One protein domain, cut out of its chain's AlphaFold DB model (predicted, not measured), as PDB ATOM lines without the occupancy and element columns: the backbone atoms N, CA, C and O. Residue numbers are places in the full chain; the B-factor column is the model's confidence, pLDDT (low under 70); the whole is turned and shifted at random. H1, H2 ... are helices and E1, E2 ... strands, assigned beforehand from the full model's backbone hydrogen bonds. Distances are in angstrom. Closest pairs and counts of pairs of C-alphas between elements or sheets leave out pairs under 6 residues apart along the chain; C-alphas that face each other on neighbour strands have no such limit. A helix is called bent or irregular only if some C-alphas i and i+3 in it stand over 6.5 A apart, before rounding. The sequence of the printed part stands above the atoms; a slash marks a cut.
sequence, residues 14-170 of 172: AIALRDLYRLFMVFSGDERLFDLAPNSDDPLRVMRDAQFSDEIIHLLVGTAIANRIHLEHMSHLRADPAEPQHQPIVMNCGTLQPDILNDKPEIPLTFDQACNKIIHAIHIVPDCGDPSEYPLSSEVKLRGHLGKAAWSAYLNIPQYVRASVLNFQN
ATOM      1  N   ALA A  14     162.374  29.015 130.818       88.06
ATOM      2  CA  ALA A  14     162.414  30.198 131.677       88.06
ATOM      3  C   ALA A  14     163.816  30.826 131.744       88.06
ATOM      4  O   ALA A  14     163.936  32.049 131.823       88.06
ATOM      5  N   ILE A  15     164.879  30.014 131.671       89.06
ATOM      6  CA  ILE A  15     166.257  30.520 131.594       89.06
ATOM      7  C   ILE A  15     166.467  31.229 130.253       89.06
ATOM      8  O   ILE A  15     166.894  32.380 130.241       89.06
ATOM      9  N   ALA A  16     166.078  30.591 129.144       91.75
ATOM     10  CA  ALA A  16     166.205  31.184 127.813       91.75
ATOM     11  C   ALA A  16     165.418  32.502 127.687       91.75
ATOM     12  O   ALA A  16     165.942  33.488 127.176       91.75
ATOM     13  N   LEU A  17     164.187  32.556 128.207       94.44
ATOM     14  CA  LEU A  17     163.355  33.764 128.210       94.44
ATOM     15  C   LEU A  17     163.945  34.888 129.070       94.44
ATOM     16  O   LEU A  17     163.894  36.052 128.674       94.44
ATOM     17  N   ARG A  18     164.540  34.561 130.221       95.81
ATOM     18  CA  ARG A  18     165.243  35.546 131.052       95.81
ATOM     19  C   ARG A  18     166.449  36.130 130.321       95.81
ATOM     20  O   ARG A  18     166.665  37.338 130.378       95.81
ATOM     21  N   ASP A  19     167.221  35.292 129.645       96.56
ATOM     22  CA  ASP A  19     168.418  35.733 128.932       96.56
ATOM     23  C   ASP A  19     168.035  36.541 127.672       96.56
ATOM     24  O   ASP A  19     168.647  37.568 127.387       96.56
ATOM     25  N   LEU A  20     166.931  36.193 126.997       96.69
ATOM     26  CA  LEU A  20     166.326  37.019 125.939       96.69
ATOM     27  C   LEU A  20     165.861  38.386 126.451       96.69
ATOM     28  O   LEU A  20     166.068  39.396 125.781       96.69
ATOM     29  N   TYR A  21     165.244  38.433 127.635       96.94
ATOM     30  CA  TYR A  21     164.854  39.693 128.262       96.94
ATOM     31  C   TYR A  21     166.080  40.560 128.569       96.94
ATOM     32  O   TYR A  21     166.085  41.744 128.241       96.94
ATOM     33  N   ARG A  22     167.144  39.975 129.135       96.44
ATOM     34  CA  ARG A  22     168.413  40.683 129.374       96.44
ATOM     35  C   ARG A  22     168.998  41.236 128.081       96.44
ATOM     36  O   ARG A  22     169.335  42.414 128.044       96.44
ATOM     37  N   LEU A  23     169.026  40.431 127.018       96.62
ATOM     38  CA  LEU A  23     169.509  40.859 125.706       96.62
ATOM     39  C   LEU A  23     168.717  42.069 125.210       96.62
ATOM     40  O   LEU A  23     169.298  43.084 124.844       96.62
ATOM     41  N   PHE A  24     167.388  41.989 125.248       96.69
ATOM     42  CA  PHE A  24     166.529  43.093 124.833       96.69
ATOM     43  C   PHE A  24     166.777  44.371 125.648       96.69
ATOM     44  O   PHE A  24     166.817  45.462 125.077       96.69
ATOM     45  N   MET A  25     166.975  44.242 126.962       95.50
ATOM     46  CA  MET A  25     167.232  45.373 127.855       95.50
ATOM     47  C   MET A  25     168.596  46.025 127.619       95.50
ATOM     48  O   MET A  25     168.671  47.248 127.683       95.50
ATOM     49  N   VAL A  26     169.641  45.247 127.309       93.06
ATOM     50  CA  VAL A  26     170.968  45.793 126.965       93.06
ATOM     51  C   VAL A  26     170.856  46.738 125.773       93.06
ATOM     52  O   VAL A  26     171.342  47.857 125.836       93.06
ATOM     53  N   PHE A  27     170.150  46.329 124.719       93.56
ATOM     54  CA  PHE A  27     169.974  47.156 123.525       93.56
ATOM     55  C   PHE A  27     168.998  48.322 123.734       93.56
ATOM     56  O   PHE A  27     169.253  49.429 123.278       93.56
ATOM     57  N   SER A  28     167.883  48.097 124.434       93.25
ATOM     58  CA  SER A  28     166.829  49.117 124.585       93.25
ATOM     59  C   SER A  28     167.146  50.175 125.643       93.25
ATOM     60  O   SER A  28     166.539  51.242 125.645       93.25
ATOM     61  N   GLY A  29     168.035  49.864 126.590       92.06
ATOM     62  CA  GLY A  29     168.391  50.747 127.700       92.06
ATOM     63  C   GLY A  29     169.662  51.566 127.483       92.06
ATOM     64  O   GLY A  29     169.909  52.478 128.270       92.06
ATOM     65  N   ASP A  30     170.464  51.262 126.459       92.62
ATOM     66  CA  ASP A  30     171.805  51.843 126.304       92.62
ATOM     67  C   ASP A  30     171.759  53.354 126.035       92.62
ATOM     68  O   ASP A  30     172.485  54.113 126.670       92.62
ATOM     69  N   GLU A  31     170.825  53.825 125.202       93.06
ATOM     70  CA  GLU A  31     170.606  55.263 124.977       93.06
ATOM     71  C   GLU A  31     170.317  56.001 126.292       93.06
ATOM     72  O   GLU A  31     170.889  57.052 126.579       93.06
ATOM     73  N   ARG A  32     169.502  55.398 127.163       93.62
ATOM     74  CA  ARG A  32     169.177  55.998 128.456       93.62
ATOM     75  C   ARG A  32     170.380  56.051 129.397       93.62
ATOM     76  O   ARG A  32     170.446  56.937 130.248       93.62
ATOM     77  N   LEU A  33     171.318  55.115 129.270       93.19
ATOM     78  CA  LEU A  33     172.571  55.152 130.015       93.19
ATOM     79  C   LEU A  33     173.433  56.336 129.559       93.19
ATOM     80  O   LEU A  33     173.966  57.043 130.412       93.19
ATOM     81  N   PHE A  34     173.499  56.606 128.254       92.81
ATOM     82  CA  PHE A  34     174.200  57.774 127.707       92.81
ATOM     83  C   PHE A  34     173.593  59.102 128.179       92.81
ATOM     84  O   PHE A  34     174.340  60.014 128.528       92.81
ATOM     85  N   ASP A  35     172.264  59.196 128.279       94.69
ATOM     86  CA  ASP A  35     171.594  60.377 128.845       94.69
ATOM     87  C   ASP A  35     171.985  60.642 130.308       94.69
ATOM     88  O   ASP A  35     172.090  61.792 130.740       94.69
ATOM     89  N   LEU A  36     172.116  59.574 131.102       95.56
ATOM     90  CA  LEU A  36     172.394  59.655 132.537       95.56
ATOM     91  C   LEU A  36     173.881  59.873 132.832       95.56
ATOM     92  O   LEU A  36     174.212  60.492 133.841       95.56
ATOM     93  N   ALA A  37     174.750  59.367 131.958       94.50
ATOM     94  CA  ALA A  37     176.197  59.370 132.090       94.50
ATOM     95  C   ALA A  37     176.845  59.861 130.775       94.50
ATOM     96  O   ALA A  37     177.385  59.066 129.995       94.50
ATOM     97  N   PRO A  38     176.771  61.179 130.496       90.88
ATOM     98  CA  PRO A  38     177.236  61.741 129.229       90.88
ATOM     99  C   PRO A  38     178.764  61.735 129.097       90.88
ATOM    100  O   PRO A  38     179.280  61.691 127.981       90.88
ATOM    101  N   ASN A  39     179.493  61.767 130.217       93.25
ATOM    102  CA  ASN A  39     180.954  61.774 130.219       93.25
ATOM    103  C   ASN A  39     181.501  60.343 130.179       93.25
ATOM    104  O   ASN A  39     181.027  59.471 130.903       93.25
ATOM    105  N   SER A  40     182.531  60.104 129.370       90.12
ATOM    106  CA  SER A  40     183.138  58.775 129.196       90.12
ATOM    107  C   SER A  40     183.836  58.235 130.452       90.12
ATOM    108  O   SER A  40     184.052  57.035 130.562       90.12
ATOM    109  N   ASP A  41     184.211  59.105 131.390       93.44
ATOM    110  CA  ASP A  41     184.823  58.746 132.673       93.44
ATOM    111  C   ASP A  41     183.797  58.514 133.796       93.44
ATOM    112  O   ASP A  41     184.177  58.151 134.913       93.44
ATOM    113  N   ASP A  42     182.501  58.684 133.515       95.81
ATOM    114  CA  ASP A  42     181.441  58.393 134.475       95.81
ATOM    115  C   ASP A  42     181.482  56.905 134.889       95.81
ATOM    116  O   ASP A  42     181.591  56.027 134.023       95.81
ATOM    117  N   PRO A  43     181.360  56.572 136.190       94.75
ATOM    118  CA  PRO A  43     181.394  55.186 136.655       94.75
ATOM    119  C   PRO A  43     180.406  54.248 135.946       94.75
ATOM    120  O   PRO A  43     180.713  53.069 135.768       94.75
ATOM    121  N   LEU A  44     179.238  54.746 135.522       93.88
ATOM    122  CA  LEU A  44     178.258  53.955 134.775       93.88
ATOM    123  C   LEU A  44     178.733  53.651 133.352       93.88
ATOM    124  O   LEU A  44     178.513  52.537 132.874       93.88
ATOM    125  N   ARG A  45     179.426  54.593 132.699       92.06
ATOM    126  CA  ARG A  45     180.039  54.388 131.376       92.06
ATOM    127  C   ARG A  45     181.200  53.413 131.448       92.06
ATOM    128  O   ARG A  45     181.211  52.441 130.702       92.06
ATOM    129  N   VAL A  46     182.088  53.579 132.429       92.00
ATOM    130  CA  VAL A  46     183.215  52.662 132.658       92.00
ATOM    131  C   VAL A  46     182.725  51.236 132.933       92.00
ATOM    132  O   VAL A  46     183.250  50.278 132.366       92.00
ATOM    133  N   MET A  47     181.698  51.077 133.777       92.25
ATOM    134  CA  MET A  47     181.095  49.768 134.053       92.25
ATOM    135  C   MET A  47     180.482  49.151 132.791       92.25
ATOM    136  O   MET A  47     180.693  47.967 132.529       92.25
ATOM    137  N   ARG A  48     179.721  49.937 132.020       91.31
ATOM    138  CA  ARG A  48     179.092  49.487 130.776       91.31
ATOM    139  C   ARG A  48     180.151  49.030 129.779       91.31
ATOM    140  O   ARG A  48     180.083  47.890 129.328       91.31
ATOM    141  N   ASP A  49     181.146  49.861 129.484       88.50
ATOM    142  CA  ASP A  49     182.178  49.578 128.478       88.50
ATOM    143  C   ASP A  49     183.011  48.340 128.825       88.50
ATOM    144  O   ASP A  49     183.376  47.566 127.940       88.50
ATOM    145  N   ALA A  50     183.232  48.090 130.118       86.44
ATOM    146  CA  ALA A  50     183.957  46.917 130.593       86.44
ATOM    147  C   ALA A  50     183.187  45.590 130.458       86.44
ATOM    148  O   ALA A  50     183.806  44.538 130.593       86.44
ATOM    149  N   GLN A  51     181.861  45.610 130.282       84.44
ATOM    150  CA  GLN A  51     181.025  44.402 130.377       84.44
ATOM    151  C   GLN A  51     180.153  44.151 129.143       84.44
ATOM    152  O   GLN A  51     179.830  43.003 128.844       84.44
ATOM    153  N   PHE A  52     179.752  45.199 128.417       86.25
ATOM    154  CA  PHE A  52     178.659  45.083 127.449       86.25
ATOM    155  C   PHE A  52     178.983  44.150 126.272       86.25
ATOM    156  O   PHE A  52     178.107  43.413 125.831       86.25
ATOM    157  N   SER A  53     180.224  44.152 125.769       85.94
ATOM    158  CA  SER A  53     180.605  43.325 124.615       85.94
ATOM    159  C   SER A  53     180.517  41.835 124.941       85.94
ATOM    160  O   SER A  53     179.892  41.075 124.198       85.94
ATOM    161  N   ASP A  54     181.083  41.433 126.078       88.62
ATOM    162  CA  ASP A  54     181.067  40.041 126.528       88.62
ATOM    163  C   ASP A  54     179.642  39.582 126.854       88.62
ATOM    164  O   ASP A  54     179.246  38.483 126.461       88.62
ATOM    165  N   GLU A  55     178.839  40.441 127.489       92.38
ATOM    166  CA  GLU A  55     177.436  40.151 127.799       92.38
ATOM    167  C   GLU A  55     176.600  39.978 126.519       92.38
ATOM    168  O   GLU A  55     175.860  39.004 126.394       92.38
ATOM    169  N   ILE A  56     176.745  40.859 125.519       93.75
ATOM    170  CA  ILE A  56     176.029  40.737 124.237       93.75
ATOM    171  C   ILE A  56     176.385  39.425 123.539       93.75
ATOM    172  O   ILE A  56     175.489  38.722 123.069       93.75
ATOM    173  N   ILE A  57     177.674  39.077 123.476       94.00
ATOM    174  CA  ILE A  57     178.129  37.831 122.847       94.00
ATOM    175  C   ILE A  57     177.568  36.626 123.606       94.00
ATOM    176  O   ILE A  57     176.994  35.726 122.986       94.00
ATOM    177  N   HIS A  58     177.687  36.621 124.937       95.38
ATOM    178  CA  HIS A  58     177.180  35.551 125.789       95.38
ATOM    179  C   HIS A  58     175.676  35.330 125.586       95.38
ATOM    180  O   HIS A  58     175.241  34.206 125.323       95.38
ATOM    181  N   LEU A  59     174.888  36.406 125.641       97.00
ATOM    182  CA  LEU A  59     173.437  36.352 125.499       97.00
ATOM    183  C   LEU A  59     173.005  35.970 124.079       97.00
ATOM    184  O   LEU A  59     172.110  35.137 123.919       97.00
ATOM    185  N   LEU A  60     173.628  36.524 123.035       97.44
ATOM    186  CA  LEU A  60     173.301  36.174 121.649       97.44
ATOM    187  C   LEU A  60     173.564  34.694 121.380       97.44
ATOM    188  O   LEU A  60     172.664  33.986 120.929       97.44
ATOM    189  N   VAL A  61     174.768  34.214 121.690       97.19
ATOM    190  CA  VAL A  61     175.147  32.819 121.433       97.19
ATOM    191  C   VAL A  61     174.315  31.867 122.291       97.19
ATOM    192  O   VAL A  61     173.754  30.906 121.763       97.19
ATOM    193  N   GLY A  62     174.171  32.149 123.589       96.50
ATOM    194  CA  GLY A  62     173.399  31.314 124.511       96.50
ATOM    195  C   GLY A  62     171.935  31.179 124.093       96.50
ATOM    196  O   GLY A  62     171.409  30.065 124.003       96.50
ATOM    197  N   THR A  63     171.284  32.295 123.755       97.19
ATOM    198  CA  THR A  63     169.887  32.272 123.298       97.19
ATOM    199  C   THR A  63     169.741  31.621 121.924       97.19
ATOM    200  O   THR A  63     168.768  30.902 121.708       97.19
ATOM    201  N   ALA A  64     170.700  31.790 121.008       97.94
ATOM    202  CA  ALA A  64     170.652  31.159 119.687       97.94
ATOM    203  C   ALA A  64     170.754  29.632 119.780       97.94
ATOM    204  O   ALA A  64     169.991  28.924 119.122       97.94
ATOM    205  N   ILE A  65     171.638  29.123 120.644       96.50
ATOM    206  CA  ILE A  65     171.756  27.687 120.928       96.50
ATOM    207  C   ILE A  65     170.454  27.160 121.537       96.50
ATOM    208  O   ILE A  65     169.908  26.172 121.047       96.50
ATOM    209  N   ALA A  66     169.925  27.832 122.564       95.31
ATOM    210  CA  ALA A  66     168.673  27.427 123.201       95.31
ATOM    211  C   ALA A  66     167.516  27.390 122.190       95.31
ATOM    212  O   ALA A  66     166.776  26.408 122.127       95.31
ATOM    213  N   ASN A  67     167.391  28.425 121.355       95.31
ATOM    214  CA  ASN A  67     166.383  28.491 120.304       95.31
ATOM    215  C   ASN A  67     166.528  27.364 119.283       95.31
ATOM    216  O   ASN A  67     165.524  26.755 118.919       95.31
ATOM    217  N   ARG A  68     167.756  27.075 118.838       94.44
ATOM    218  CA  ARG A  68     168.035  26.026 117.852       94.44
ATOM    219  C   ARG A  68     167.697  24.639 118.390       94.44
ATOM    220  O   ARG A  68     166.980  23.899 117.722       94.44
ATOM    221  N   ILE A  69     168.129  24.323 119.612       92.31
ATOM    222  CA  ILE A  69     167.775  23.066 120.291       92.31
ATOM    223  C   ILE A  69     166.254  22.944 120.402       92.31
ATOM    224  O   ILE A  69     165.682  21.890 120.128       92.31
ATOM    225  N   HIS A  70     165.580  24.033 120.770       90.81
ATOM    226  CA  HIS A  70     164.134  24.033 120.916       90.81
ATOM    227  C   HIS A  70     163.391  23.862 119.584       90.81
ATOM    228  O   HIS A  70     162.427  23.100 119.515       90.81
ATOM    229  N   LEU A  71     163.855  24.524 118.517       90.44
ATOM    230  CA  LEU A  71     163.341  24.360 117.154       90.44
ATOM    231  C   LEU A  71     163.430  22.898 116.709       90.44
ATOM    232  O   LEU A  71     162.460  22.361 116.179       90.44
ATOM    233  N   GLU A  72     164.574  22.254 116.943       89.56
ATOM    234  CA  GLU A  72     164.792  20.846 116.607       89.56
ATOM    235  C   GLU A  72     163.881  19.926 117.425       89.56
ATOM    236  O   GLU A  72     163.206  19.066 116.858       89.56
ATOM    237  N   HIS A  73     163.790  20.149 118.738       87.38
ATOM    238  CA  HIS A  73     162.962  19.342 119.630       87.38
ATOM    239  C   HIS A  73     161.462  19.441 119.305       87.38
ATOM    240  O   HIS A  73     160.745  18.446 119.368       87.38
ATOM    241  N   MET A  74     160.996  20.627 118.903       86.50
ATOM    242  CA  MET A  74     159.599  20.882 118.540       86.50
ATOM    243  C   MET A  74     159.276  20.594 117.070       86.50
ATOM    244  O   MET A  74     158.124  20.733 116.666       86.50
ATOM    245  N   SER A  75     160.260  20.215 116.251       85.94
ATOM    246  CA  SER A  75     160.098  20.114 114.794       85.94
ATOM    247  C   SER A  75     158.970  19.168 114.366       85.94
ATOM    248  O   SER A  75     158.195  19.516 113.479       85.94
ATOM    249  N   HIS A  76     158.836  18.014 115.027       84.44
ATOM    250  CA  HIS A  76     157.777  17.044 114.741       84.44
ATOM    251  C   HIS A  76     156.388  17.582 115.076       84.44
ATOM    252  O   HIS A  76     155.502  17.521 114.231       84.44
ATOM    253  N   LEU A  77     156.223  18.160 116.269       84.56
ATOM    254  CA  LEU A  77     154.954  18.759 116.692       84.56
ATOM    255  C   LEU A  77     154.564  19.919 115.777       84.56
ATOM    256  O   LEU A  77     153.397  20.085 115.457       84.56
ATOM    257  N   ARG A  78     155.548  20.685 115.290       84.50
ATOM    258  CA  ARG A  78     155.289  21.816 114.393       84.50
ATOM    259  C   ARG A  78     154.959  21.448 112.957       84.50
ATOM    260  O   ARG A  78     154.452  22.282 112.211       84.50
ATOM    261  N   ALA A  79     155.286  20.227 112.559       85.25
ATOM    262  CA  ALA A  79     154.931  19.695 111.255       85.25
ATOM    263  C   ALA A  79     153.580  18.963 111.273       85.25
ATOM    264  O   ALA A  79     153.056  18.674 110.198       85.25
ATOM    265  N   ASP A  80     153.036  18.651 112.454       85.38
ATOM    266  CA  ASP A  80     151.799  17.893 112.600       85.38
ATOM    267  C   ASP A  80     150.566  18.809 112.457       85.38
ATOM    268  O   ASP A  80     150.336  19.679 113.299       85.38
ATOM    269  N   PRO A  81     149.719  18.623 111.423       84.25
ATOM    270  CA  PRO A  81     148.486  19.391 111.270       84.25
ATOM    271  C   PRO A  81     147.487  19.200 112.424       84.25
ATOM    272  O   PRO A  81     146.575  20.014 112.569       84.25
ATOM    273  N   ALA A  82     147.625  18.130 113.217       85.50
ATOM    274  CA  ALA A  82     146.800  17.864 114.394       85.50
ATOM    275  C   ALA A  82     147.199  18.700 115.625       85.50
ATOM    276  O   ALA A  82     146.437  18.747 116.590       85.50
ATOM    277  N   GLU A  83     148.337  19.396 115.577       81.38
ATOM    278  CA  GLU A  83     148.892  20.206 116.666       81.38
ATOM    279  C   GLU A  83     148.879  21.709 116.305       81.38
ATOM    280  O   GLU A  83     149.928  22.353 116.199       81.38
ATOM    281  N   PRO A  84     147.699  22.336 116.110       77.00
ATOM    282  CA  PRO A  84     147.597  23.700 115.581       77.00
ATOM    283  C   PRO A  84     148.230  24.761 116.490       77.00
ATOM    284  O   PRO A  84     148.563  25.845 116.010       77.00
ATOM    285  N   GLN A  85     148.411  24.452 117.776       78.12
ATOM    286  CA  GLN A  85     149.108  25.286 118.759       78.12
ATOM    287  C   GLN A  85     150.621  25.388 118.524       78.12
ATOM    288  O   GLN A  85     151.253  26.346 118.962       78.12
ATOM    289  N   HIS A  86     151.214  24.442 117.796       80.69
ATOM    290  CA  HIS A  86     152.642  24.408 117.520       80.69
ATOM    291  C   HIS A  86     152.908  24.852 116.079       80.69
ATOM    292  O   HIS A  86     153.351  24.080 115.250       80.69
ATOM    293  N   GLN A  87     152.666  26.117 115.737       82.19
ATOM    294  CA  GLN A  87     152.985  26.593 114.381       82.19
ATOM    295  C   GLN A  87     154.502  26.786 114.173       82.19
ATOM    296  O   GLN A  87     155.213  27.187 115.105       82.19
ATOM    297  N   PRO A  88     155.029  26.552 112.954       85.56
ATOM    298  CA  PRO A  88     156.390  26.934 112.598       85.56
ATOM    299  C   PRO A  88     156.626  28.441 112.763       85.56
ATOM    300  O   PRO A  88     155.781  29.266 112.418       85.56
ATOM    301  N   ILE A  89     157.814  28.814 113.240       90.44
ATOM    302  CA  ILE A  89     158.191  30.223 113.387       90.44
ATOM    303  C   ILE A  89     158.661  30.763 112.034       90.44
ATOM    304  O   ILE A  89     159.811  30.574 111.639       90.44
ATOM    305  N   VAL A  90     157.762  31.445 111.325       89.44
ATOM    306  CA  VAL A  90     158.035  32.075 110.022       89.44
ATOM    307  C   VAL A  90     158.235  33.577 110.221       89.44
ATOM    308  O   VAL A  90     157.370  34.392 109.914       89.44
ATOM    309  N   MET A  91     159.374  33.951 110.801       95.06
ATOM    310  CA  MET A  91     159.758  35.351 110.998       95.06
ATOM    311  C   MET A  91     161.104  35.648 110.350       95.06
ATOM    312  O   MET A  91     162.001  34.802 110.336       95.06
ATOM    313  N   ASN A  92     161.241  36.880 109.861       97.62
ATOM    314  CA  ASN A  92     162.510  37.427 109.403       97.62
ATOM    315  C   ASN A  92     163.124  38.263 110.528       97.62
ATOM    316  O   ASN A  92     162.467  39.136 111.095       97.62
ATOM    317  N   CYS A  93     164.387  37.997 110.831       97.81
ATOM    318  CA  CYS A  93     165.153  38.635 111.895       97.81
ATOM    319  C   CYS A  93     166.210  39.604 111.349       97.81
ATOM    320  O   CYS A  93     167.149  39.932 112.062       97.81
ATOM    321  N   GLY A  94     166.072  40.043 110.096       97.69
ATOM    322  CA  GLY A  94     166.981  40.978 109.439       97.69
ATOM    323  C   GLY A  94     167.319  40.527 108.024       97.69
ATOM    324  O   GLY A  94     166.450  40.010 107.314       97.69
ATOM    325  N   THR A  95     168.576  40.688 107.627       98.06
ATOM    326  CA  THR A  95     169.042  40.411 106.266       98.06
ATOM    327  C   THR A  95     170.335  39.599 106.237       98.06
ATOM    328  O   THR A  95     171.113  39.570 107.192       98.06
ATOM    329  N   LEU A  96     170.548  38.879 105.139       97.81
ATOM    330  CA  LEU A  96     171.686  37.999 104.912       97.81
ATOM    331  C   LEU A  96     172.251  38.247 103.518       97.81
ATOM    332  O   LEU A  96     171.574  38.037 102.515       97.81
ATOM    333  N   GLN A  97     173.532  38.578 103.457       97.31
ATOM    334  CA  GLN A  97     174.346  38.459 102.262       97.31
ATOM    335  C   GLN A  97     175.068  37.101 102.301       97.31
ATOM    336  O   GLN A  97     176.014  36.920 103.080       97.31
ATOM    337  N   PRO A  98     174.622  36.109 101.509       93.56
ATOM    338  CA  PRO A  98     175.091  34.731 101.644       93.56
ATOM    339  C   PRO A  98     176.509  34.520 101.106       93.56
ATOM    340  O   PRO A  98     177.158  33.544 101.478       93.56
ATOM    341  N   ASP A  99     176.968  35.401 100.216       93.12
ATOM    342  CA  ASP A  99     178.309  35.369  99.645       93.12
ATOM    343  C   ASP A  99     178.744  36.783  99.245       93.12
ATOM    344  O   ASP A  99     178.325  37.302  98.210       93.12
ATOM    345  N   ILE A 100     179.552  37.406 100.101       90.31
ATOM    346  CA  ILE A 100     180.053  38.776  99.921       90.31
ATOM    347  C   ILE A 100     181.064  38.835  98.767       90.31
ATOM    348  O   ILE A 100     181.191  39.856  98.111       90.31
ATOM    349  N   LEU A 101     181.792  37.745  98.507       89.56
ATOM    350  CA  LEU A 101     182.864  37.735  97.505       89.56
ATOM    351  C   LEU A 101     182.332  37.626  96.074       89.56
ATOM    352  O   LEU A 101     183.029  37.992  95.134       89.56
ATOM    353  N   ASN A 102     181.120  37.098  95.918       90.00
ATOM    354  CA  ASN A 102     180.480  36.882  94.623       90.00
ATOM    355  C   ASN A 102     179.250  37.782  94.420       90.00
ATOM    356  O   ASN A 102     178.391  37.438  93.609       90.00
ATOM    357  N   ASP A 103     179.137  38.874  95.190       86.06
ATOM    358  CA  ASP A 103     178.050  39.862  95.127       86.06
ATOM    359  C   ASP A 103     176.650  39.237  95.029       86.06
ATOM    360  O   ASP A 103     175.772  39.701  94.295       86.06
ATOM    361  N   LYS A 104     176.417  38.146  95.774       89.12
ATOM    362  CA  LYS A 104     175.080  37.552  95.811       89.12
ATOM    363  C   LYS A 104     174.102  38.544  96.438       89.12
ATOM    364  O   LYS A 104     174.463  39.191  97.427       89.12
ATOM    365  N   PRO A 105     172.868  38.630  95.907       92.25
ATOM    366  CA  PRO A 105     171.884  39.564  96.419       92.25
ATOM    367  C   PRO A 105     171.582  39.266  97.884       92.25
ATOM    368  O   PRO A 105     171.579  38.111  98.325       92.25
ATOM    369  N   GLU A 106     171.321  40.337  98.619       95.81
ATOM    370  CA  GLU A 106     170.842  40.265  99.985       95.81
ATOM    371  C   GLU A 106     169.453  39.617 100.015       95.81
ATOM    372  O   GLU A 106     168.583  39.910  99.191       95.81
ATOM    373  N   ILE A 107     169.260  38.700 100.957       97.12
ATOM    374  CA  ILE A 107     168.006  37.981 101.167       97.12
ATOM    375  C   ILE A 107     167.516  38.193 102.602       97.12
ATOM    376  O   ILE A 107     168.325  38.485 103.486       97.12
ATOM    377  N   PRO A 108     166.213  38.023 102.878       98.00
ATOM    378  CA  PRO A 108     165.717  38.032 104.248       98.00
ATOM    379  C   PRO A 108     166.411  36.961 105.099       98.00
ATOM    380  O   PRO A 108     166.526  35.808 104.679       98.00
ATOM    381  N   LEU A 109     166.852  37.337 106.299       98.12
ATOM    382  CA  LEU A 109     167.409  36.415 107.286       98.12
ATOM    383  C   LEU A 109     166.257  35.800 108.078       98.12
ATOM    384  O   LEU A 109     165.665  36.467 108.926       98.12
ATOM    385  N   THR A 110     165.930  34.538 107.824       98.00
ATOM    386  CA  THR A 110     164.882  33.849 108.591       98.00
ATOM    387  C   THR A 110     165.333  33.580 110.028       98.00
ATOM    388  O   THR A 110     166.527  33.574 110.321       98.00
ATOM    389  N   PHE A 111     164.399  33.316 110.941       97.62
ATOM    390  CA  PHE A 111     164.724  33.014 112.338       97.62
ATOM    391  C   PHE A 111     165.670  31.811 112.508       97.62
ATOM    392  O   PHE A 111     166.632  31.879 113.276       97.62
ATOM    393  N   ASP A 112     165.454  30.733 111.749       95.88
ATOM    394  CA  ASP A 112     166.350  29.571 111.760       95.88
ATOM    395  C   ASP A 112     167.757  29.935 111.261       95.88
ATOM    396  O   ASP A 112     168.769  29.583 111.874       95.88
ATOM    397  N   GLN A 113     167.832  30.719 110.181       97.12
ATOM    398  CA  GLN A 113     169.106  31.220 109.680       97.12
ATOM    399  C   GLN A 113     169.778  32.143 110.693       97.12
ATOM    400  O   GLN A 113     170.983  32.029 110.875       97.12
ATOM    401  N   ALA A 114     169.034  33.013 111.377       98.19
ATOM    402  CA  ALA A 114     169.566  33.903 112.401       98.19
ATOM    403  C   ALA A 114     170.234  33.110 113.529       98.19
ATOM    404  O   ALA A 114     171.397  33.366 113.828       98.19
ATOM    405  N   CYS A 115     169.558  32.090 114.073       98.00
ATOM    406  CA  CYS A 115     170.139  31.214 115.094       98.00
ATOM    407  C   CYS A 115     171.445  30.576 114.595       98.00
ATOM    408  O   CYS A 115     172.483  30.683 115.245       98.00
ATOM    409  N   ASN A 116     171.423  29.992 113.392       97.19
ATOM    410  CA  ASN A 116     172.605  29.377 112.788       97.19
ATOM    411  C   ASN A 116     173.742  30.385 112.546       97.19
ATOM    412  O   ASN A 116     174.909  30.077 112.780       97.19
ATOM    413  N   LYS A 117     173.436  31.600 112.078       97.94
ATOM    414  CA  LYS A 117     174.446  32.633 111.821       97.94
ATOM    415  C   LYS A 117     175.048  33.183 113.103       97.94
ATOM    416  O   LYS A 117     176.249  33.407 113.112       97.94
ATOM    417  N   ILE A 118     174.273  33.341 114.173       98.25
ATOM    418  CA  ILE A 118     174.805  33.743 115.482       98.25
ATOM    419  C   ILE A 118     175.787  32.684 116.000       98.25
ATOM    420  O   ILE A 118     176.911  33.023 116.355       98.25
ATOM    421  N   ILE A 119     175.401  31.402 115.977       97.75
ATOM    422  CA  ILE A 119     176.230  30.284 116.474       97.75
ATOM    423  C   ILE A 119     177.555  30.165 115.707       97.75
ATOM    424  O   ILE A 119     178.584  29.823 116.286       97.75
ATOM    425  N   HIS A 120     177.537  30.436 114.401       96.81
ATOM    426  CA  HIS A 120     178.701  30.284 113.524       96.81
ATOM    427  C   HIS A 120     179.405  31.604 113.179       96.81
ATOM    428  O   HIS A 120     180.266  31.625 112.293       96.81
ATOM    429  N   ALA A 121     179.038  32.708 113.828       97.25
ATOM    430  CA  ALA A 121     179.696  33.986 113.613       97.25
ATOM    431  C   ALA A 121     181.144  33.933 114.121       97.25
ATOM    432  O   ALA A 121     181.428  33.460 115.216       97.25
ATOM    433  N   ILE A 122     182.060  34.456 113.312       96.00
ATOM    434  CA  ILE A 122     183.450  34.728 113.703       96.00
ATOM    435  C   ILE A 122     183.552  36.144 114.271       96.00
ATOM    436  O   ILE A 122     184.333  36.398 115.182       96.00
ATOM    437  N   HIS A 123     182.741  37.064 113.743       94.81
ATOM    438  CA  HIS A 123     182.625  38.423 114.251       94.81
ATOM    439  C   HIS A 123     181.164  38.750 114.536       94.81
ATOM    440  O   HIS A 123     180.303  38.567 113.670       94.81
ATOM    441  N   ILE A 124     180.917  39.268 115.737       94.50
ATOM    442  CA  ILE A 124     179.640  39.812 116.192       94.50
ATOM    443  C   ILE A 124     179.925  41.265 116.558       94.50
ATOM    444  O   ILE A 124     180.696  41.524 117.476       94.50
ATOM    445  N   VAL A 125     179.374  42.204 115.791       91.75
ATOM    446  CA  VAL A 125     179.687  43.631 115.918       91.75
ATOM    447  C   VAL A 125     178.379  44.412 116.020       91.75
ATOM    448  O   VAL A 125     177.617  44.402 115.052       91.75
ATOM    449  N   PRO A 126     178.083  45.072 117.152       87.75
ATOM    450  CA  PRO A 126     176.932  45.964 117.242       87.75
ATOM    451  C   PRO A 126     177.048  47.117 116.241       87.75
ATOM    452  O   PRO A 126     178.127  47.690 116.082       87.75
ATOM    453  N   ASP A 127     175.958  47.468 115.562       83.94
ATOM    454  CA  ASP A 127     175.985  48.475 114.496       83.94
ATOM    455  C   ASP A 127     175.827  49.896 115.056       83.94
ATOM    456  O   ASP A 127     174.798  50.544 114.887       83.94
ATOM    457  N   CYS A 128     176.828  50.353 115.809       77.38
ATOM    458  CA  CYS A 128     176.836  51.666 116.472       77.38
ATOM    459  C   CYS A 128     178.098  52.493 116.178       77.38
ATOM    460  O   CYS A 128     178.331  53.518 116.806       77.38
ATOM    461  N   GLY A 129     178.923  52.074 115.213       80.62
ATOM    462  CA  GLY A 129     180.227  52.697 114.985       80.62
ATOM    463  C   GLY A 129     181.188  52.368 116.126       80.62
ATOM    464  O   GLY A 129     181.557  51.204 116.273       80.62
ATOM    465  N   ASP A 130     181.591  53.378 116.901       81.94
ATOM    466  CA  ASP A 130     182.352  53.191 118.141       81.94
ATOM    467  C   ASP A 130     181.387  53.056 119.335       81.94
ATOM    468  O   ASP A 130     180.782  54.051 119.746       81.94
ATOM    469  N   PRO A 131     181.245  51.857 119.931       81.06
ATOM    470  CA  PRO A 131     180.352  51.658 121.066       81.06
ATOM    471  C   PRO A 131     180.743  52.481 122.295       81.06
ATOM    472  O   PRO A 131     179.905  52.656 123.175       81.06
ATOM    473  N   SER A 132     181.997  52.932 122.404       82.06
ATOM    474  CA  SER A 132     182.450  53.785 123.508       82.06
ATOM    475  C   SER A 132     182.012  55.239 123.343       82.06
ATOM    476  O   SER A 132     181.942  55.964 124.333       82.06
ATOM    477  N   GLU A 133     181.660  55.662 122.128       84.56
ATOM    478  CA  GLU A 133     181.229  57.030 121.823       84.56
ATOM    479  C   GLU A 133     179.724  57.139 121.571       84.56
ATOM    480  O   GLU A 133     179.142  58.195 121.824       84.56
ATOM    481  N   TYR A 134     179.088  56.055 121.120       89.19
ATOM    482  CA  TYR A 134     177.693  56.054 120.694       89.19
ATOM    483  C   TYR A 134     176.876  54.939 121.356       89.19
ATOM    484  O   TYR A 134     177.394  53.841 121.588       89.19
ATOM    485  N   PRO A 135     175.581  55.192 121.626       91.06
ATOM    486  CA  PRO A 135     174.696  54.158 122.130       91.06
ATOM    487  C   PRO A 135     174.482  53.059 121.085       91.06
ATOM    488  O   PRO A 135     174.562  53.283 119.874       91.06
ATOM    489  N   LEU A 136     174.171  51.857 121.564       91.31
ATOM    490  CA  LEU A 136     173.835  50.719 120.717       91.31
ATOM    491  C   LEU A 136     172.620  51.034 119.834       91.31
ATOM    492  O   LEU A 136     171.579  51.489 120.309       91.31
ATOM    493  N   SER A 137     172.725  50.708 118.546       91.69
ATOM    494  CA  SER A 137     171.550  50.584 117.684       91.69
ATOM    495  C   SER A 137     170.850  49.251 117.943       91.69
ATOM    496  O   SER A 137     171.395  48.359 118.582       91.69
ATOM    497  N   SER A 138     169.652  49.060 117.391       92.94
ATOM    498  CA  SER A 138     168.919  47.787 117.497       92.94
ATOM    499  C   SER A 138     169.471  46.660 116.609       92.94
ATOM    500  O   SER A 138     168.817  45.618 116.479       92.94
ATOM    501  N   GLU A 139     170.624  46.856 115.965       94.69
ATOM    502  CA  GLU A 139     171.153  45.955 114.946       94.69
ATOM    503  C   GLU A 139     172.555  45.442 115.281       94.69
ATOM    504  O   GLU A 139     173.392  46.124 115.874       94.69
ATOM    505  N   VAL A 140     172.813  44.194 114.894       95.56
ATOM    506  CA  VAL A 140     174.106  43.532 115.073       95.56
ATOM    507  C   VAL A 140     174.550  42.938 113.753       95.56
ATOM    508  O   VAL A 140     173.852  42.126 113.145       95.56
ATOM    509  N   LYS A 141     175.757  43.294 113.324       96.31
ATOM    510  CA  LYS A 141     176.394  42.710 112.154       96.31
ATOM    511  C   LYS A 141     177.119  41.425 112.536       96.31
ATOM    512  O   LYS A 141     178.059  41.426 113.329       96.31
ATOM    513  N   LEU A 142     176.711  40.331 111.912       97.50
ATOM    514  CA  LEU A 142     177.315  39.012 112.037       97.50
ATOM    515  C   LEU A 142     178.148  38.727 110.793       97.50
ATOM    516  O   LEU A 142     177.692  38.965 109.672       97.50
ATOM    517  N   ARG A 143     179.355  38.186 110.959       97.12
ATOM    518  CA  ARG A 143     180.192  37.749 109.833       97.12
ATOM    519  C   ARG A 143     180.791  36.389 110.106       97.12
ATOM    520  O   ARG A 143     181.200  36.097 111.229       97.12
ATOM    521  N   GLY A 144     180.924  35.590 109.061       96.69
ATOM    522  CA  GLY A 144     181.597  34.306 109.144       96.69
ATOM    523  C   GLY A 144     181.863  33.712 107.772       96.69
ATOM    524  O   GLY A 144     181.707  34.370 106.744       96.69
ATOM    525  N   HIS A 145     182.258  32.442 107.765       94.44
ATOM    526  CA  HIS A 145     182.576  31.713 106.543       94.44
ATOM    527  C   HIS A 145     181.844  30.372 106.513       94.44
ATOM    528  O   HIS A 145     181.594  29.766 107.555       94.44
ATOM    529  N   LEU A 146     181.500  29.905 105.315       88.94
ATOM    530  CA  LEU A 146     181.077  28.531 105.056       88.94
ATOM    531  C   LEU A 146     181.897  27.993 103.881       88.94
ATOM    532  O   LEU A 146     181.678  28.360 102.725       88.94
ATOM    533  N   GLY A 147     182.883  27.149 104.181       88.56
ATOM    534  CA  GLY A 147     183.880  26.748 103.192       88.56
ATOM    535  C   GLY A 147     184.646  27.968 102.670       88.56
ATOM    536  O   GLY A 147     185.304  28.657 103.441       88.56
ATOM    537  N   LYS A 148     184.548  28.239 101.362       88.06
ATOM    538  CA  LYS A 148     185.199  29.392 100.711       88.06
ATOM    539  C   LYS A 148     184.317  30.645 100.622       88.06
ATOM    540  O   LYS A 148     184.812  31.685 100.201       88.06
ATOM    541  N   ALA A 149     183.036  30.556 100.978       90.38
ATOM    542  CA  ALA A 149     182.113  31.686 100.904       90.38
ATOM    543  C   ALA A 149     182.130  32.474 102.220       90.38
ATOM    544  O   ALA A 149     181.871  31.909 103.287       90.38
ATOM    545  N   ALA A 150     182.419  33.773 102.140       95.31
ATOM    546  CA  ALA A 150     182.260  34.700 103.257       95.31
ATOM    547  C   ALA A 150     180.823  35.230 103.265       95.31
ATOM    548  O   ALA A 150     180.326  35.662 102.228       95.31
ATOM    549  N   TRP A 151     180.162  35.214 104.418       96.94
ATOM    550  CA  TRP A 151     178.796  35.712 104.570       96.94
ATOM    551  C   TRP A 151     178.743  36.844 105.599       96.94
ATOM    552  O   TRP A 151     179.540  36.890 106.540       96.94
ATOM    553  N   SER A 152     177.788  37.755 105.418       97.31
ATOM    554  CA  SER A 152     177.469  38.830 106.363       97.31
ATOM    555  C   SER A 152     175.968  38.840 106.593       97.31
ATOM    556  O   SER A 152     175.208  38.660 105.650       97.31
ATOM    557  N   ALA A 153     175.531  39.064 107.822       97.81
ATOM    558  CA  ALA A 153     174.124  39.236 108.145       97.81
ATOM    559  C   ALA A 153     173.940  40.453 109.047       97.81
ATOM    560  O   ALA A 153     174.772  40.693 109.921       97.81
ATOM    561  N   TYR A 154     172.860  41.193 108.836       97.56
ATOM    562  CA  TYR A 154     172.393  42.212 109.767       97.56
ATOM    563  C   TYR A 154     171.235  41.616 110.555       97.56
ATOM    564  O   TYR A 154     170.206  41.247 109.993       97.56
ATOM    565  N   LEU A 155     171.443  41.454 111.857       98.25
ATOM    566  CA  LEU A 155     170.467  40.921 112.793       98.25
ATOM    567  C   LEU A 155     169.721  42.078 113.449       98.25
ATOM    568  O   LEU A 155     170.331  42.897 114.129       98.25
ATOM    569  N   ASN A 156     168.400  42.096 113.319       97.88
ATOM    570  CA  ASN A 156     167.527  43.011 114.040       97.88
ATOM    571  C   ASN A 156     167.139  42.393 115.394       97.88
ATOM    572  O   ASN A 156     166.368  41.427 115.449       97.88
ATOM    573  N   ILE A 157     167.667  42.949 116.488       97.69
ATOM    574  CA  ILE A 157     167.513  42.395 117.841       97.69
ATOM    575  C   ILE A 157     166.041  42.308 118.268       97.69
ATOM    576  O   ILE A 157     165.624  41.222 118.682       97.69
ATOM    577  N   PRO A 158     165.200  43.352 118.114       97.81
ATOM    578  CA  PRO A 158     163.777  43.244 118.429       97.81
ATOM    579  C   PRO A 158     163.056  42.110 117.690       97.81
ATOM    580  O   PRO A 158     162.258  41.396 118.299       97.81
ATOM    581  N   GLN A 159     163.322  41.911 116.392       98.06
ATOM    582  CA  GLN A 159     162.680  40.825 115.641       98.06
ATOM    583  C   GLN A 159     163.189  39.445 116.057       98.06
ATOM    584  O   GLN A 159     162.395  38.510 116.166       98.06
ATOM    585  N   TYR A 160     164.487  39.312 116.335       98.25
ATOM    586  CA  TYR A 160     165.059  38.081 116.875       98.25
ATOM    587  C   TYR A 160     164.461  37.721 118.242       98.25
ATOM    588  O   TYR A 160     164.059  36.575 118.457       98.25
ATOM    589  N   VAL A 161     164.318  38.700 119.142       97.94
ATOM    590  CA  VAL A 161     163.698  38.505 120.462       97.94
ATOM    591  C   VAL A 161     162.238  38.079 120.318       97.94
ATOM    592  O   VAL A 161     161.838  37.101 120.942       97.94
ATOM    593  N   ARG A 162     161.447  38.736 119.456       97.25
ATOM    594  CA  ARG A 162     160.049  38.333 119.201       97.25
ATOM    595  C   ARG A 162     159.951  36.897 118.693       97.25
ATOM    596  O   ARG A 162     159.184  36.115 119.248       97.25
ATOM    597  N   ALA A 163     160.747  36.540 117.685       96.69
ATOM    598  CA  ALA A 163     160.749  35.192 117.120       96.69
ATOM    599  C   ALA A 163     161.143  34.132 118.164       96.69
ATOM    600  O   ALA A 163     160.521  33.075 118.244       96.69
ATOM    601  N   SER A 164     162.113  34.455 119.021       96.44
ATOM    602  CA  SER A 164     162.544  33.602 120.131       96.44
ATOM    603  C   SER A 164     161.465  33.433 121.199       96.44
ATOM    604  O   SER A 164     161.223  32.329 121.671       96.44
ATOM    605  N   VAL A 165     160.766  34.507 121.568       95.00
ATOM    606  CA  VAL A 165     159.654  34.434 122.524       95.00
ATOM    607  C   VAL A 165     158.546  33.526 121.983       95.00
ATOM    608  O   VAL A 165     158.114  32.625 122.696       95.00
ATOM    609  N   LEU A 166     158.159  33.678 120.712       92.69
ATOM    610  CA  LEU A 166     157.191  32.780 120.067       92.69
ATOM    611  C   LEU A 166     157.685  31.329 120.022       92.69
ATOM    612  O   LEU A 166     156.898  30.400 120.187       92.69
ATOM    613  N   ASN A 167     158.992  31.124 119.835       92.44
ATOM    614  CA  ASN A 167     159.594  29.797 119.841       92.44
ATOM    615  C   ASN A 167     159.377  29.079 121.185       92.44
ATOM    616  O   ASN A 167     159.169  27.871 121.171       92.44
ATOM    617  N   PHE A 168     159.381  29.806 122.308       90.06
ATOM    618  CA  PHE A 168     159.245  29.245 123.659       90.06
ATOM    619  C   PHE A 168     157.843  29.357 124.279       90.06
ATOM    620  O   PHE A 168     157.571  28.662 125.254       90.06
ATOM    621  N   GLN A 169     156.954  30.208 123.755       79.94
ATOM    622  CA  GLN A 169     155.631  30.467 124.345       79.94
ATOM    623  C   GLN A 169     154.633  29.306 124.219       79.94
ATOM    624  O   GLN A 169     153.691  29.243 125.000       79.94
ATOM    625  N   ASN A 170     154.849  28.351 123.315       62.72
ATOM    626  CA  ASN A 170     153.905  27.248 123.085       62.72
ATOM    627  C   ASN A 170     154.044  26.094 124.109       62.72
ATOM    628  O   ASN A 170     153.868  24.942 123.739       62.72
TER     629      ASN A 170
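Overview. This is residues 14 to 170 of the 172 residues of an uncharacterized protein of Microvirga brassicacearum (UniProt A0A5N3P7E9). A strongly twisted sheet of five strands stands over a long base of helices, in which H1, the arm H2b of the bent helix H2, and H5 form a three-helix bundle. The short helix H4 packs on both the sheet and H2b, while H3 and the loop after it reach out at one end of the base. The printed part has 157 residues, with five named helices and five named strands in the order H1 H2 H3 E1 E2 H4 E3 E4 E5 H5. The sheet runs E2 E1 E5 E4 E3, wholly antiparallel, and the class is mixed, helices and strands. The whole is compact, with a radius of gyration of the C-alphas of 17.0 A, yet flat in outline, spanning 58 by 41 by 19 A.

Along the chain. H1, residues 14 to 36, begins at C-alpha 14 (162.414, 30.198, 131.677) and is 31.1 A long; it is irregular, with C-alphas 28 and 31 7.2 A apart, and has a kink of 45 degrees near residue 30. H2, residues 43 to 73, was assigned as one helix by its hydrogen bonds but is bent, with C-alphas 50 and 53 7.7 A apart; its arms are H2a, residues 43 to 50, and H2b, residues 53 to 73, 30.2 A long. H3 holds residues 75 to 79, E1 92 to 97, E2 107 to 110, H4 111 to 119 and E3 123 to 126. E4, residues 139 to 146, is 22.4 A long, and E5, residues 149 to 156, 22.7 A. H5, residues 157 to 169, ends at C-alpha 169 (155.631, 30.467, 124.345).

Arrangement. In the bundle, residues 16 to 26 of H1 touch H2b at a shallow tilt of 30 degrees, opposite ways, closest at the C-alphas of Ala 16 and Thr 63, 5.9 A. H1 touches H5 at a shallow tilt of 25 degrees, closest at the C-alphas of Leu 20 and Val 161, 6.3 A. H2b touches H4 at a steep tilt of 49 degrees, closest at the C-alphas of Ala 64 and Cys 115, 4.6 A. The arrangement is one of two layers, helices on one face of a sheet: H2b and H4 on one face of the sheet E2 E1 E5 E4 E3. H5 is on the same face as H4 and stands up from the sheet. E3, E4 and E5 form a meander, each strand the antiparallel neighbour of the one before. Within hydrogen-bond range are N 109 and O 94 of the hairpin E1 and E2, 2.9 A, N 97 and O 152 of E1 and E5, 2.8 A, N 153 and O 142 of the hairpin E4 and E5, 2.8 A, and N 141 and O 125 of the hairpin E3 and E4, 2.8 A. Every O i to N i+4 pair is within range in H2a, H2b, H3, H4 and H5, and 16 of 19 in H1. H2b and H3 meet only through their link.

Size, cuts and confidence. The C-alphas farthest apart, of Asp 41 and Ala 82, are 58.7 A apart. The printed part has no cut. The links H3 to E1 and E3 to E4 are long, 12 residues each. The mean pLDDT of the printed part is 92.2, and residue 170 is under 70.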